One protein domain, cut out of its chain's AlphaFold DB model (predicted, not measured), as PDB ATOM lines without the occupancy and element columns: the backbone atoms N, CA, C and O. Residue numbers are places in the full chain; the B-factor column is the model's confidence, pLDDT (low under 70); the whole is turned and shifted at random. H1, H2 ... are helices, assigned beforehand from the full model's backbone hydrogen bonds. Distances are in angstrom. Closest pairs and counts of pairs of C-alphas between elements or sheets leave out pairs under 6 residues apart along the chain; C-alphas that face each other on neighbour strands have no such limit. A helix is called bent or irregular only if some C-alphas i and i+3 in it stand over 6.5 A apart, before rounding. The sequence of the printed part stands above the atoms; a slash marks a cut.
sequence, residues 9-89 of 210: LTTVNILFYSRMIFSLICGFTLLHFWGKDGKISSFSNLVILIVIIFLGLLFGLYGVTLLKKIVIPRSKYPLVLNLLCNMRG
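What this domain is: This is residues 9 to 89 of the 210 residues of an uncharacterized protein of Chryseobacterium arachidis (UniProt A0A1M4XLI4). This is a long, slender helical hairpin: H1 and H2 run in opposite directions and cross at a modest angle, and a short third helix, H3, folds back from the last residues of H2 to meet the first turn of H1. At the other end of the rod the link after H1 swings out, and residues 35 to 47, of which 42 to 47 belong to H2, stick out free of the rest. The printed part has 81 residues with three named helices in the order H1, H2, H3 and no named strand, and its class is all helix. The whole is loose, with a radius of gyration of the C-alphas of 16.8 A, and the C-alphas span 56 by 19 by 16 A.

Where its parts are: Begin at C-alpha 9, at (56.531, 18.947, 33.638), where helix H1 starts; it covers residues 9 to 33 and runs 36.6 A from first to last C-alpha, with z falling to 0.238 at C-alpha 33. Residues 34 to 41 follow as the link to the next helix. Find C-alpha 42 at (48.664, 46.338, -0.365); here H2 begins, residues 42 to 74, the longest helix with 33 residues and 48.6 A from first to last C-alpha. H2 has a kink of 27 degrees near residue 68, and it is irregular, but only just: C-alphas 70 and 73 are 6.52 A apart. After residues 75 to 77 comes H3, residues 78 to 87, 14.4 A long, which ends at C-alpha 87 at (48.064, 28.826, 35.906).

How they stand to each other: Start with H1 and H2, which form a helical hairpin, two helices that follow each other in the chain and run opposite ways. They touch with 37 pairs of C-alphas within 8 A, and their centres are 8.0 A apart. Look at Ser 23 and Gly 60 for their closest C-alphas, 4.3 A apart. Their lines stand at a shallow tilt of 35.0 degrees, only just short of steep. Now turn to H3, which touches H1 with 4 pairs of C-alphas within 8 A; of H1, residues 11 to 12 alone take part. The closest C-alphas of these two helices are those of Val 12 and Cys 85, 6.6 A apart. H1 and H3 run the same way at a steep tilt of 59 degrees. H2 and H3 only just touch, with 3 pairs of C-alphas within 8 A, and touch only at the corner by their link, where H2 takes part with residue 72 alone. Their closest C-alphas are those of Ile 72 and Pro 78, 5.2 A apart, and the two helices run opposite ways at a shallow tilt of 26 degrees. Along the backbone, every O i to N i+4 pair of H3 is within hydrogen-bond range, while in H1 20 of 21 and in H2 27 of 29 are.

The domain as a whole: The two C-alphas farthest apart are those of Lys 39 and Lys 76, 55.8 A, and the outline is a rod. Without residues 35 to 47, which stand free, the body of 68 residues spans 43 by 18 by 16 A. The first and last printed C-alphas, those of Leu 9 and Gly 89, are 14.8 A apart. The printed part has no cut from residue 9 to residue 89, and it has no long link: H1 to H2 is short with 8 residues between them, and H2 to H3 is tight with 3. The mean pLDDT of the printed part is 87.6; look at residues 35 to 40, in the link from H1 to H2, for the 6 residues under 70, where the model's confidence is low.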
ATOM      1  N   LEU A   9      55.748  17.900  34.296       88.44
ATOM      2  CA  LEU A   9      56.531  18.947  33.638       88.44
ATOM      3  C   LEU A   9      56.688  18.672  32.139       88.44
ATOM      4  O   LEU A   9      56.516  19.566  31.311       88.44
ATOM      5  N   THR A  10      56.958  17.416  31.773       89.25
ATOM      6  CA  THR A  10      57.022  16.989  30.370       89.25
ATOM      7  C   THR A  10      55.677  17.188  29.682       89.25
ATOM      8  O   THR A  10      55.623  17.689  28.562       89.25
ATOM      9  N   THR A  11      54.586  16.845  30.364       90.75
ATOM     10  CA  THR A  11      53.231  16.978  29.820       90.75
ATOM     11  C   THR A  11      52.856  18.442  29.590       90.75
ATOM     12  O   THR A  11      52.333  18.775  28.528       90.75
ATOM     13  N   VAL A  12      53.184  19.333  30.531       91.44
ATOM     14  CA  VAL A  12      52.985  20.785  30.380       91.44
ATOM     15  C   VAL A  12      53.764  21.325  29.183       91.44
ATOM     16  O   VAL A  12      53.196  22.058  28.375       91.44
ATOM     17  N   ASN A  13      55.026  20.923  29.013       90.81
ATOM     18  CA  ASN A  13      55.828  21.346  27.864       90.81
ATOM     19  C   ASN A  13      55.231  20.856  26.539       90.81
ATOM     20  O   ASN A  13      55.126  21.636  25.596       90.81
ATOM     21  N   ILE A  14      54.787  19.596  26.470       91.50
ATOM     22  CA  ILE A  14      54.109  19.056  25.281       91.50
ATOM     23  C   ILE A  14      52.866  19.889  24.952       91.50
ATOM     24  O   ILE A  14      52.689  20.290  23.804       91.50
ATOM     25  N   LEU A  15      52.026  20.193  25.948       92.38
ATOM     26  CA  LEU A  15      50.831  21.016  25.749       92.38
ATOM     27  C   LEU A  15      51.196  22.430  25.273       92.38
ATOM     28  O   LEU A  15      50.604  22.919  24.311       92.38
ATOM     29  N   PHE A  16      52.208  23.056  25.871       91.25
ATOM     30  CA  PHE A  16      52.688  24.375  25.462       91.25
ATOM     31  C   PHE A  16      53.153  24.395  23.998       91.25
ATOM     32  O   PHE A  16      52.659  25.201  23.209       91.25
ATOM     33  N   TYR A  17      54.035  23.475  23.601       92.38
ATOM     34  CA  TYR A  17      54.530  23.416  22.222       92.38
ATOM     35  C   TYR A  17      53.450  22.995  21.227       92.38
ATOM     36  O   TYR A  17      53.414  23.508  20.109       92.38
ATOM     37  N   SER A  18      52.514  22.132  21.630       92.56
ATOM     38  CA  SER A  18      51.387  21.764  20.771       92.56
ATOM     39  C   SER A  18      50.510  22.969  20.416       92.56
ATOM     40  O   SER A  18      50.038  23.041  19.285       92.56
ATOM     41  N   ARG A  19      50.380  23.971  21.306       92.31
ATOM     42  CA  ARG A  19      49.707  25.248  21.000       92.31
ATOM     43  C   ARG A  19      50.322  25.903  19.776       92.31
ATOM     44  O   ARG A  19      49.606  26.273  18.854       92.31
ATOM     45  N   MET A  20      51.648  26.041  19.790       92.12
ATOM     46  CA  MET A  20      52.398  26.679  18.713       92.12
ATOM     47  C   MET A  20      52.282  25.872  17.424       92.12
ATOM     48  O   MET A  20      51.997  26.443  16.377       92.12
ATOM     49  N   ILE A  21      52.428  24.548  17.506       93.81
ATOM     50  CA  ILE A  21      52.331  23.657  16.346       93.81
ATOM     51  C   ILE A  21      50.943  23.747  15.702       93.81
ATOM     52  O   ILE A  21      50.854  23.947  14.494       93.81
ATOM     53  N   PHE A  22      49.861  23.666  16.481       93.75
ATOM     54  CA  PHE A  22      48.503  23.804  15.948       93.75
ATOM     55  C   PHE A  22      48.274  25.178  15.309       93.75
ATOM     56  O   PHE A  22      47.703  25.242  14.220       93.75
ATOM     57  N   SER A  23      48.766  26.260  15.929       93.00
ATOM     58  CA  SER A  23      48.696  27.598  15.332       93.00
ATOM     59  C   SER A  23      49.429  27.676  13.992       93.00
ATOM     60  O   SER A  23      48.891  28.224  13.031       93.00
ATOM     61  N   LEU A  24      50.641  27.116  13.914       93.69
ATOM     62  CA  LEU A  24      51.472  27.133  12.709       93.69
ATOM     63  C   LEU A  24      50.868  26.295  11.583       93.69
ATOM     64  O   LEU A  24      50.833  26.760  10.449       93.69
ATOM     65  N   ILE A  25      50.355  25.099  11.889       93.75
ATOM     66  CA  ILE A  25      49.680  24.242  10.904       93.75
ATOM     67  C   ILE A  25      48.482  24.986  10.312       93.75
ATOM     68  O   ILE A  25      48.369  25.085   9.094       93.75
ATOM     69  N   CYS A  26      47.622  25.563  11.156       93.31
ATOM     70  CA  CYS A  26      46.456  26.306  10.687       93.31
ATOM     71  C   CYS A  26      46.863  27.514   9.833       93.31
ATOM     72  O   CYS A  26      46.403  27.642   8.698       93.31
ATOM     73  N   GLY A  27      47.788  28.345  10.322       90.94
ATOM     74  CA  GLY A  27      48.285  29.500   9.576       90.94
ATOM     75  C   GLY A  27      48.871  29.110   8.218       90.94
ATOM     76  O   GLY A  27      48.512  29.703   7.205       90.94
ATOM     77  N   PHE A  28      49.701  28.064   8.171       90.88
ATOM     78  CA  PHE A  28      50.293  27.570   6.929       90.88
ATOM     79  C   PHE A  28      49.237  27.051   5.949       90.88
ATOM     80  O   PHE A  28      49.283  27.390   4.771       90.88
ATOM     81  N   THR A  29      48.250  26.283   6.425       90.88
ATOM     82  CA  THR A  29      47.158  25.805   5.563       90.88
ATOM     83  C   THR A  29      46.347  26.961   4.980       90.88
ATOM     84  O   THR A  29      46.114  26.987   3.776       90.88
ATOM     85  N   LEU A  30      45.985  27.961   5.792       90.12
ATOM     86  CA  LEU A  30      45.248  29.139   5.331       90.12
ATOM     87  C   LEU A  30      46.056  29.961   4.318       90.12
ATOM     88  O   LEU A  30      45.498  30.395   3.315       90.12
ATOM     89  N   LEU A  31      47.364  30.128   4.538       87.62
ATOM     90  CA  LEU A  31      48.259  30.792   3.583       87.62
ATOM     91  C   LEU A  31      48.374  30.020   2.265       87.62
ATOM     92  O   LEU A  31      48.388  30.635   1.206       87.62
ATOM     93  N   HIS A  32      48.435  28.688   2.315       85.56
ATOM     94  CA  HIS A  32      48.496  27.857   1.113       85.56
ATOM     95  C   HIS A  32      47.212  27.959   0.276       85.56
ATOM     96  O   HIS A  32      47.274  27.992  -0.950       85.56
ATOM     97  N   PHE A  33      46.042  28.028   0.922       82.19
ATOM     98  CA  PHE A  33      44.759  28.231   0.238       82.19
ATOM     99  C   PHE A  33      44.513  29.682  -0.192       82.19
ATOM    100  O   PHE A  33      43.651  29.925  -1.037       82.19
ATOM    101  N   TRP A  34      45.275  30.644   0.332       78.75
ATOM    102  CA  TRP A  34      45.285  32.026  -0.138       78.75
ATOM    103  C   TRP A  34      46.063  32.133  -1.464       78.75
ATOM    104  O   TRP A  34      47.133  32.731  -1.559       78.75
ATOM    105  N   GLY A  35      45.532  31.485  -2.504       64.69
ATOM    106  CA  GLY A  35      46.044  31.550  -3.871       64.69
ATOM    107  C   GLY A  35      46.003  32.982  -4.410       64.69
ATOM    108  O   GLY A  35      45.004  33.689  -4.270       64.69
ATOM    109  N   LYS A  36      47.112  33.429  -5.010       63.56
ATOM    110  CA  LYS A  36      47.271  34.765  -5.605       63.56
ATOM    111  C   LYS A  36      46.581  34.864  -6.969       63.56
ATOM    112  O   LYS A  36      47.256  35.037  -7.978       63.56
ATOM    113  N   ASP A  37      45.258  34.839  -7.001       56.50
ATOM    114  CA  ASP A  37      44.523  35.165  -8.225       56.50
ATOM    115  C   ASP A  37      43.869  36.543  -8.089       56.50
ATOM    116  O   ASP A  37      42.737  36.694  -7.636       56.50
ATOM    117  N   GLY A  38      44.626  37.586  -8.455       57.25
ATOM    118  CA  GLY A  38      44.107  38.949  -8.626       57.25
ATOM    119  C   GLY A  38      45.006  40.075  -8.103       57.25
ATOM    120  O   GLY A  38      45.835  39.892  -7.212       57.25
ATOM    121  N   LYS A  39      44.816  41.286  -8.653       54.12
ATOM    122  CA  LYS A  39      45.435  42.541  -8.182       54.12
ATOM    123  C   LYS A  39      44.811  42.977  -6.850       54.12
ATOM    124  O   LYS A  39      44.026  43.918  -6.793       54.12
ATOM    125  N   ILE A  40      45.145  42.271  -5.779       61.03
ATOM    126  CA  ILE A  40      44.761  42.639  -4.415       61.03
ATOM    127  C   ILE A  40      45.666  43.796  -3.960       61.03
ATOM    128  O   ILE A  40      46.886  43.751  -4.136       61.03
ATOM    129  N   SER A  41      45.078  44.868  -3.421       73.06
ATOM    130  CA  SER A  41      45.824  46.050  -2.966       73.06
ATOM    131  C   SER A  41      46.691  45.738  -1.736       73.06
ATOM    132  O   SER A  41      46.387  44.845  -0.949       73.06
ATOM    133  N   SER A  42      47.761  46.512  -1.520       77.88
ATOM    134  CA  SER A  42      48.664  46.338  -0.365       77.88
ATOM    135  C   SER A  42      47.919  46.321   0.986       77.88
ATOM    136  O   SER A  42      48.192  45.483   1.843       77.88
ATOM    137  N   PHE A  43      46.904  47.178   1.144       82.62
ATOM    138  CA  PHE A  43      46.107  47.258   2.371       82.62
ATOM    139  C   PHE A  43      45.231  46.017   2.605       82.62
ATOM    140  O   PHE A  43      45.171  45.502   3.718       82.62
ATOM    141  N   SER A  44      44.580  45.497   1.562       81.75
ATOM    142  CA  SER A  44      43.729  44.306   1.690       81.75
ATOM    143  C   SER A  44      44.548  43.043   1.970       81.75
ATOM    144  O   SER A  44      44.142  42.235   2.804       81.75
ATOM    145  N   ASN A  45      45.750  42.923   1.394       83.75
ATOM    146  CA  ASN A  45      46.696  41.858   1.746       83.75
ATOM    147  C   ASN A  45      47.096  41.898   3.229       83.75
ATOM    148  O   ASN A  45      47.160  40.855   3.878       83.75
ATOM    149  N   LEU A  46      47.334  43.093   3.778       85.62
ATOM    150  CA  LEU A  46      47.674  43.263   5.190       85.62
ATOM    151  C   LEU A  46      46.518  42.848   6.111       85.62
ATOM    152  O   LEU A  46      46.741  42.129   7.082       85.62
ATOM    153  N   VAL A  47      45.282  43.236   5.784       88.88
ATOM    154  CA  VAL A  47      44.091  42.829   6.550       88.88
ATOM    155  C   VAL A  47      43.912  41.309   6.528       88.88
ATOM    156  O   VAL A  47      43.716  40.705   7.582       88.88
ATOM    157  N   ILE A  48      44.034  40.673   5.360       87.94
ATOM    158  CA  ILE A  48      43.907  39.212   5.230       87.94
ATOM    159  C   ILE A  48      44.986  38.496   6.050       87.94
ATOM    160  O   ILE A  48      44.676  37.551   6.776       87.94
ATOM    161  N   LEU A  49      46.235  38.971   6.011       89.44
ATOM    162  CA  LEU A  49      47.322  38.392   6.796       89.44
ATOM    163  C   LEU A  49      47.040  38.469   8.306       89.44
ATOM    164  O   LEU A  49      47.233  37.481   9.016       89.44
ATOM    165  N   ILE A  50      46.539  39.608   8.793       91.56
ATOM    166  CA  ILE A  50      46.138  39.776  10.199       91.56
ATOM    167  C   ILE A  50      45.041  38.772  10.572       91.56
ATOM    168  O   ILE A  50      45.131  38.134  11.621       91.56
ATOM    169  N   VAL A  51      44.037  38.585   9.709       92.69
ATOM    170  CA  VAL A  51      42.954  37.614   9.932       92.69
ATOM    171  C   VAL A  51      43.493  36.184   9.996       92.69
ATOM    172  O   VAL A  51      43.119  35.439  10.899       92.69
ATOM    173  N   ILE A  52      44.404  35.802   9.097       92.56
ATOM    174  CA  ILE A  52      45.023  34.469   9.101       92.56
ATOM    175  C   ILE A  52      45.810  34.234  10.393       92.56
ATOM    176  O   ILE A  52      45.661  33.183  11.019       92.56
ATOM    177  N   ILE A  53      46.612  35.211  10.826       92.50
ATOM    178  CA  ILE A  53      47.364  35.129  12.087       92.50
ATOM    179  C   ILE A  53      46.399  34.954  13.262       92.50
ATOM    180  O   ILE A  53      46.591  34.071  14.099       92.50
ATOM    181  N   PHE A  54      45.337  35.759  13.310       94.00
ATOM    182  CA  PHE A  54      44.337  35.691  14.370       94.00
ATOM    183  C   PHE A  54      43.625  34.329  14.417       94.00
ATOM    184  O   PHE A  54      43.530  33.720  15.484       94.00
ATOM    185  N   LEU A  55      43.192  33.807  13.266       93.94
ATOM    186  CA  LEU A  55      42.569  32.485  13.159       93.94
ATOM    187  C   LEU A  55      43.529  31.363  13.566       93.94
ATOM    188  O   LEU A  55      43.126  30.460  14.299       93.94
ATOM    189  N   GLY A  56      44.800  31.447  13.166       93.12
ATOM    190  CA  GLY A  56      45.834  30.504  13.589       93.12
ATOM    191  C   GLY A  56      46.000  30.483  15.111       93.12
ATOM    192  O   GLY A  56      45.972  29.417  15.723       93.12
ATOM    193  N   LEU A  57      46.089  31.655  15.750       91.69
ATOM    194  CA  LEU A  57      46.191  31.762  17.210       91.69
ATOM    195  C   LEU A  57      44.970  31.175  17.934       91.69
ATOM    196  O   LEU A  57      45.134  30.473  18.939       91.69
ATOM    197  N   LEU A  58      43.758  31.426  17.425       92.12
ATOM    198  CA  LEU A  58      42.536  30.821  17.956       92.12
ATOM    199  C   LEU A  58      42.564  29.299  17.810       92.12
ATOM    200  O   LEU A  58      42.297  28.587  18.778       92.12
ATOM    201  N   PHE A  59      42.930  28.791  16.634       92.88
ATOM    202  CA  PHE A  59      43.014  27.356  16.388       92.88
ATOM    203  C   PHE A  59      44.010  26.673  17.331       92.88
ATOM    204  O   PHE A  59      43.703  25.618  17.882       92.88
ATOM    205  N   GLY A  60      45.155  27.303  17.614       91.56
ATOM    206  CA  GLY A  60      46.106  26.806  18.609       91.56
ATOM    207  C   GLY A  60      45.515  26.679  20.015       91.56
ATOM    208  O   GLY A  60      45.726  25.666  20.687       91.56
ATOM    209  N   LEU A  61      44.732  27.670  20.459       90.12
ATOM    210  CA  LEU A  61      44.033  27.631  21.751       90.12
ATOM    211  C   LEU A  61      42.989  26.508  21.813       90.12
ATOM    212  O   LEU A  61      42.926  25.771  22.805       90.12
ATOM    213  N   TYR A  62      42.185  26.352  20.761       91.50
ATOM    214  CA  TYR A  62      41.190  25.281  20.676       91.50
ATOM    215  C   TYR A  62      41.846  23.898  20.610       91.50
ATOM    216  O   TYR A  62      41.450  23.002  21.357       91.50
ATOM    217  N   GLY A  63      42.888  23.740  19.793       91.69
ATOM    218  CA  GLY A  63      43.637  22.492  19.645       91.69
ATOM    219  C   GLY A  63      44.252  22.027  20.963       91.69
ATOM    220  O   GLY A  63      44.067  20.875  21.359       91.69
ATOM    221  N   VAL A  64      44.888  22.932  21.714       92.81
ATOM    222  CA  VAL A  64      45.399  22.607  23.057       92.81
ATOM    223  C   VAL A  64      44.290  22.277  24.033       92.81
ATOM    224  O   VAL A  64      44.444  21.348  24.819       92.81
ATOM    225  N   THR A  65      43.164  22.987  23.982       91.19
ATOM    226  CA  THR A  65      42.024  22.679  24.854       91.19
ATOM    227  C   THR A  65      41.506  21.261  24.598       91.19
ATOM    228  O   THR A  65      41.238  20.526  25.546       91.19
ATOM    229  N   LEU A  66      41.421  20.830  23.338       90.75
ATOM    230  CA  LEU A  66      41.048  19.456  22.992       90.75
ATOM    231  C   LEU A  66      42.101  18.443  23.454       90.75
ATOM    232  O   LEU A  66      41.758  17.439  24.078       90.75
ATOM    233  N   LEU A  67      43.383  18.720  23.209       91.38
ATOM    234  CA  LEU A  67      44.470  17.837  23.628       91.38
ATOM    235  C   LEU A  67      44.514  17.679  25.154       91.38
ATOM    236  O   LEU A  67      44.661  16.565  25.660       91.38
ATOM    237  N   LYS A  68      44.293  18.771  25.893       91.12
ATOM    238  CA  LYS A  68      44.170  18.798  27.354       91.12
ATOM    239  C   LYS A  68      43.102  17.817  27.842       91.12
ATOM    240  O   LYS A  68      43.390  17.005  28.721       91.12
ATOM    241  N   LYS A  69      41.913  17.825  27.227       89.12
ATOM    242  CA  LYS A  69      40.803  16.911  27.565       89.12
ATOM    243  C   LYS A  69      41.140  15.434  27.363       89.12
ATOM    244  O   LYS A  69      40.560  14.581  28.025       89.12
ATOM    245  N   ILE A  70      42.079  15.121  26.473       88.50
ATOM    246  CA  ILE A  70      42.502  13.744  26.198       88.50
ATOM    247  C   ILE A  70      43.635  13.318  27.139       88.50
ATOM    248  O   ILE A  70      43.618  12.203  27.665       88.50
ATOM    249  N   VAL A  71      44.629  14.185  27.342       89.81
ATOM    250  CA  VAL A  71      45.876  13.844  28.041       89.81
ATOM    251  C   VAL A  71      45.724  13.922  29.559       89.81
ATOM    252  O   VAL A  71      46.140  12.995  30.256       89.81
ATOM    253  N   ILE A  72      45.106  14.984  30.086       88.81
ATOM    254  CA  ILE A  72      45.049  15.222  31.536       88.81
ATOM    255  C   ILE A  72      44.338  14.092  32.289       88.81
ATOM    256  O   ILE A  72      44.940  13.574  33.236       88.81
ATOM    257  N   PRO A  73      43.129  13.641  31.891       87.62
ATOM    258  CA  PRO A  73      42.425  12.578  32.613       87.62
ATOM    259  C   PRO A  73      43.172  11.240  32.618       87.62
ATOM    260  O   PRO A  73      42.911  10.391  33.465       87.62
ATOM    261  N   ARG A  74      44.092  11.039  31.666       87.62
ATOM    262  CA  ARG A  74      44.917   9.831  31.548       87.62
ATOM    263  C   ARG A  74      46.239   9.932  32.302       87.62
ATOM    264  O   ARG A  74      46.940   8.928  32.401       87.62
ATOM    265  N   SER A  75      46.610  11.115  32.784       89.00
ATOM    266  CA  SER A  75      47.849  11.301  33.538       89.00
ATOM    267  C   SER A  75      47.768  10.638  34.914       89.00
ATOM    268  O   SER A  75      46.687  10.422  35.461       89.00
ATOM    269  N   LYS A  76      48.928  10.340  35.505       88.44
ATOM    270  CA  LYS A  76      49.008   9.789  36.865       88.44
ATOM    271  C   LYS A  76      48.490  10.765  37.935       88.44
ATOM    272  O   LYS A  76      47.966  10.322  38.951       88.44
ATOM    273  N   TYR A  77      48.593  12.076  37.683       90.62
ATOM    274  CA  TYR A  77      48.202  13.144  38.614       90.62
ATOM    275  C   TYR A  77      47.322  14.210  37.935       90.62
ATOM    276  O   TYR A  77      47.766  15.351  37.766       90.62
ATOM    277  N   PRO A  78      46.073  13.878  37.545       90.00
ATOM    278  CA  PRO A  78      45.255  14.757  36.707       90.00
ATOM    279  C   PRO A  78      44.988  16.125  37.331       90.00
ATOM    280  O   PRO A  78      45.125  17.134  36.647       90.00
ATOM    281  N   LEU A  79      44.676  16.168  38.631       91.19
ATOM    282  CA  LEU A  79      44.315  17.411  39.313       91.19
ATOM    283  C   LEU A  79      45.485  18.392  39.352       91.19
ATOM    284  O   LEU A  79      45.348  19.548  38.964       91.19
ATOM    285  N   VAL A  80      46.650  17.902  39.771       91.88
ATOM    286  CA  VAL A  80      47.864  18.709  39.910       91.88
ATOM    287  C   VAL A  80      48.332  19.224  38.548       91.88
ATOM    288  O   VAL A  80      48.601  20.415  38.395       91.88
ATOM    289  N   LEU A  81      48.365  18.349  37.536       92.56
ATOM    290  CA  LEU A  81      48.702  18.733  36.166       92.56
ATOM    291  C   LEU A  81      47.737  19.792  35.626       92.56
ATOM    292  O   LEU A  81      48.156  20.737  34.962       92.56
ATOM    293  N   ASN A  82      46.448  19.640  35.907       91.19
ATOM    294  CA  ASN A  82      45.428  20.551  35.426       91.19
ATOM    295  C   ASN A  82      45.527  21.947  36.046       91.19
ATOM    296  O   ASN A  82      45.447  22.925  35.308       91.19
ATOM    297  N   LEU A  83      45.756  22.042  37.356       91.81
ATOM    298  CA  LEU A  83      45.968  23.324  38.039       91.81
ATOM    299  C   LEU A  83      47.197  24.047  37.488       91.81
ATOM    300  O   LEU A  83      47.134  25.233  37.179       91.81
ATOM    301  N   LEU A  84      48.287  23.310  37.258       92.75
ATOM    302  CA  LEU A  84      49.480  23.871  36.630       92.75
ATOM    303  C   LEU A  84      49.195  24.350  35.195       92.75
ATOM    304  O   LEU A  84      49.656  25.415  34.796       92.75
ATOM    305  N   CYS A  85      48.394  23.610  34.422       90.62
ATOM    306  CA  CYS A  85      47.969  24.045  33.088       90.62
ATOM    307  C   CYS A  85      47.105  25.316  33.133       90.62
ATOM    308  O   CYS A  85      47.292  26.186  32.286       90.62
ATOM    309  N   ASN A  86      46.185  25.433  34.096       89.44
ATOM    310  CA  ASN A  86      45.350  26.624  34.267       89.44
ATOM    311  C   ASN A  86      46.203  27.858  34.590       89.44
ATOM    312  O   ASN A  86      46.104  28.861  33.886       89.44
ATOM    313  N   MET A  87      47.129  27.746  35.551       88.31
ATOM    314  CA  MET A  87      48.064  28.826  35.906       88.31
ATOM    315  C   MET A  87      48.917  29.287  34.718       88.31
ATOM    316  O   MET A  87      49.271  30.458  34.618       88.31
ATOM    317  N   ARG A  88      49.227  28.382  33.783       87.06
ATOM    318  CA  ARG A  88      49.980  28.688  32.556       87.06
ATOM    319  C   ARG A  88      49.100  29.128  31.379       87.06
ATOM    320  O   ARG A  88      49.615  29.299  30.276       87.06
ATOM    321  N   GLY A  89      47.788  29.282  31.571       86.38
ATOM    322  CA  GLY A  89      46.852  29.652  30.504       86.38
ATOM    323  C   GLY A  89      46.802  28.632  29.360       86.38
ATOM    324  O   GLY A  89      46.576  28.989  28.198       86.38
TER     325      GLY A  89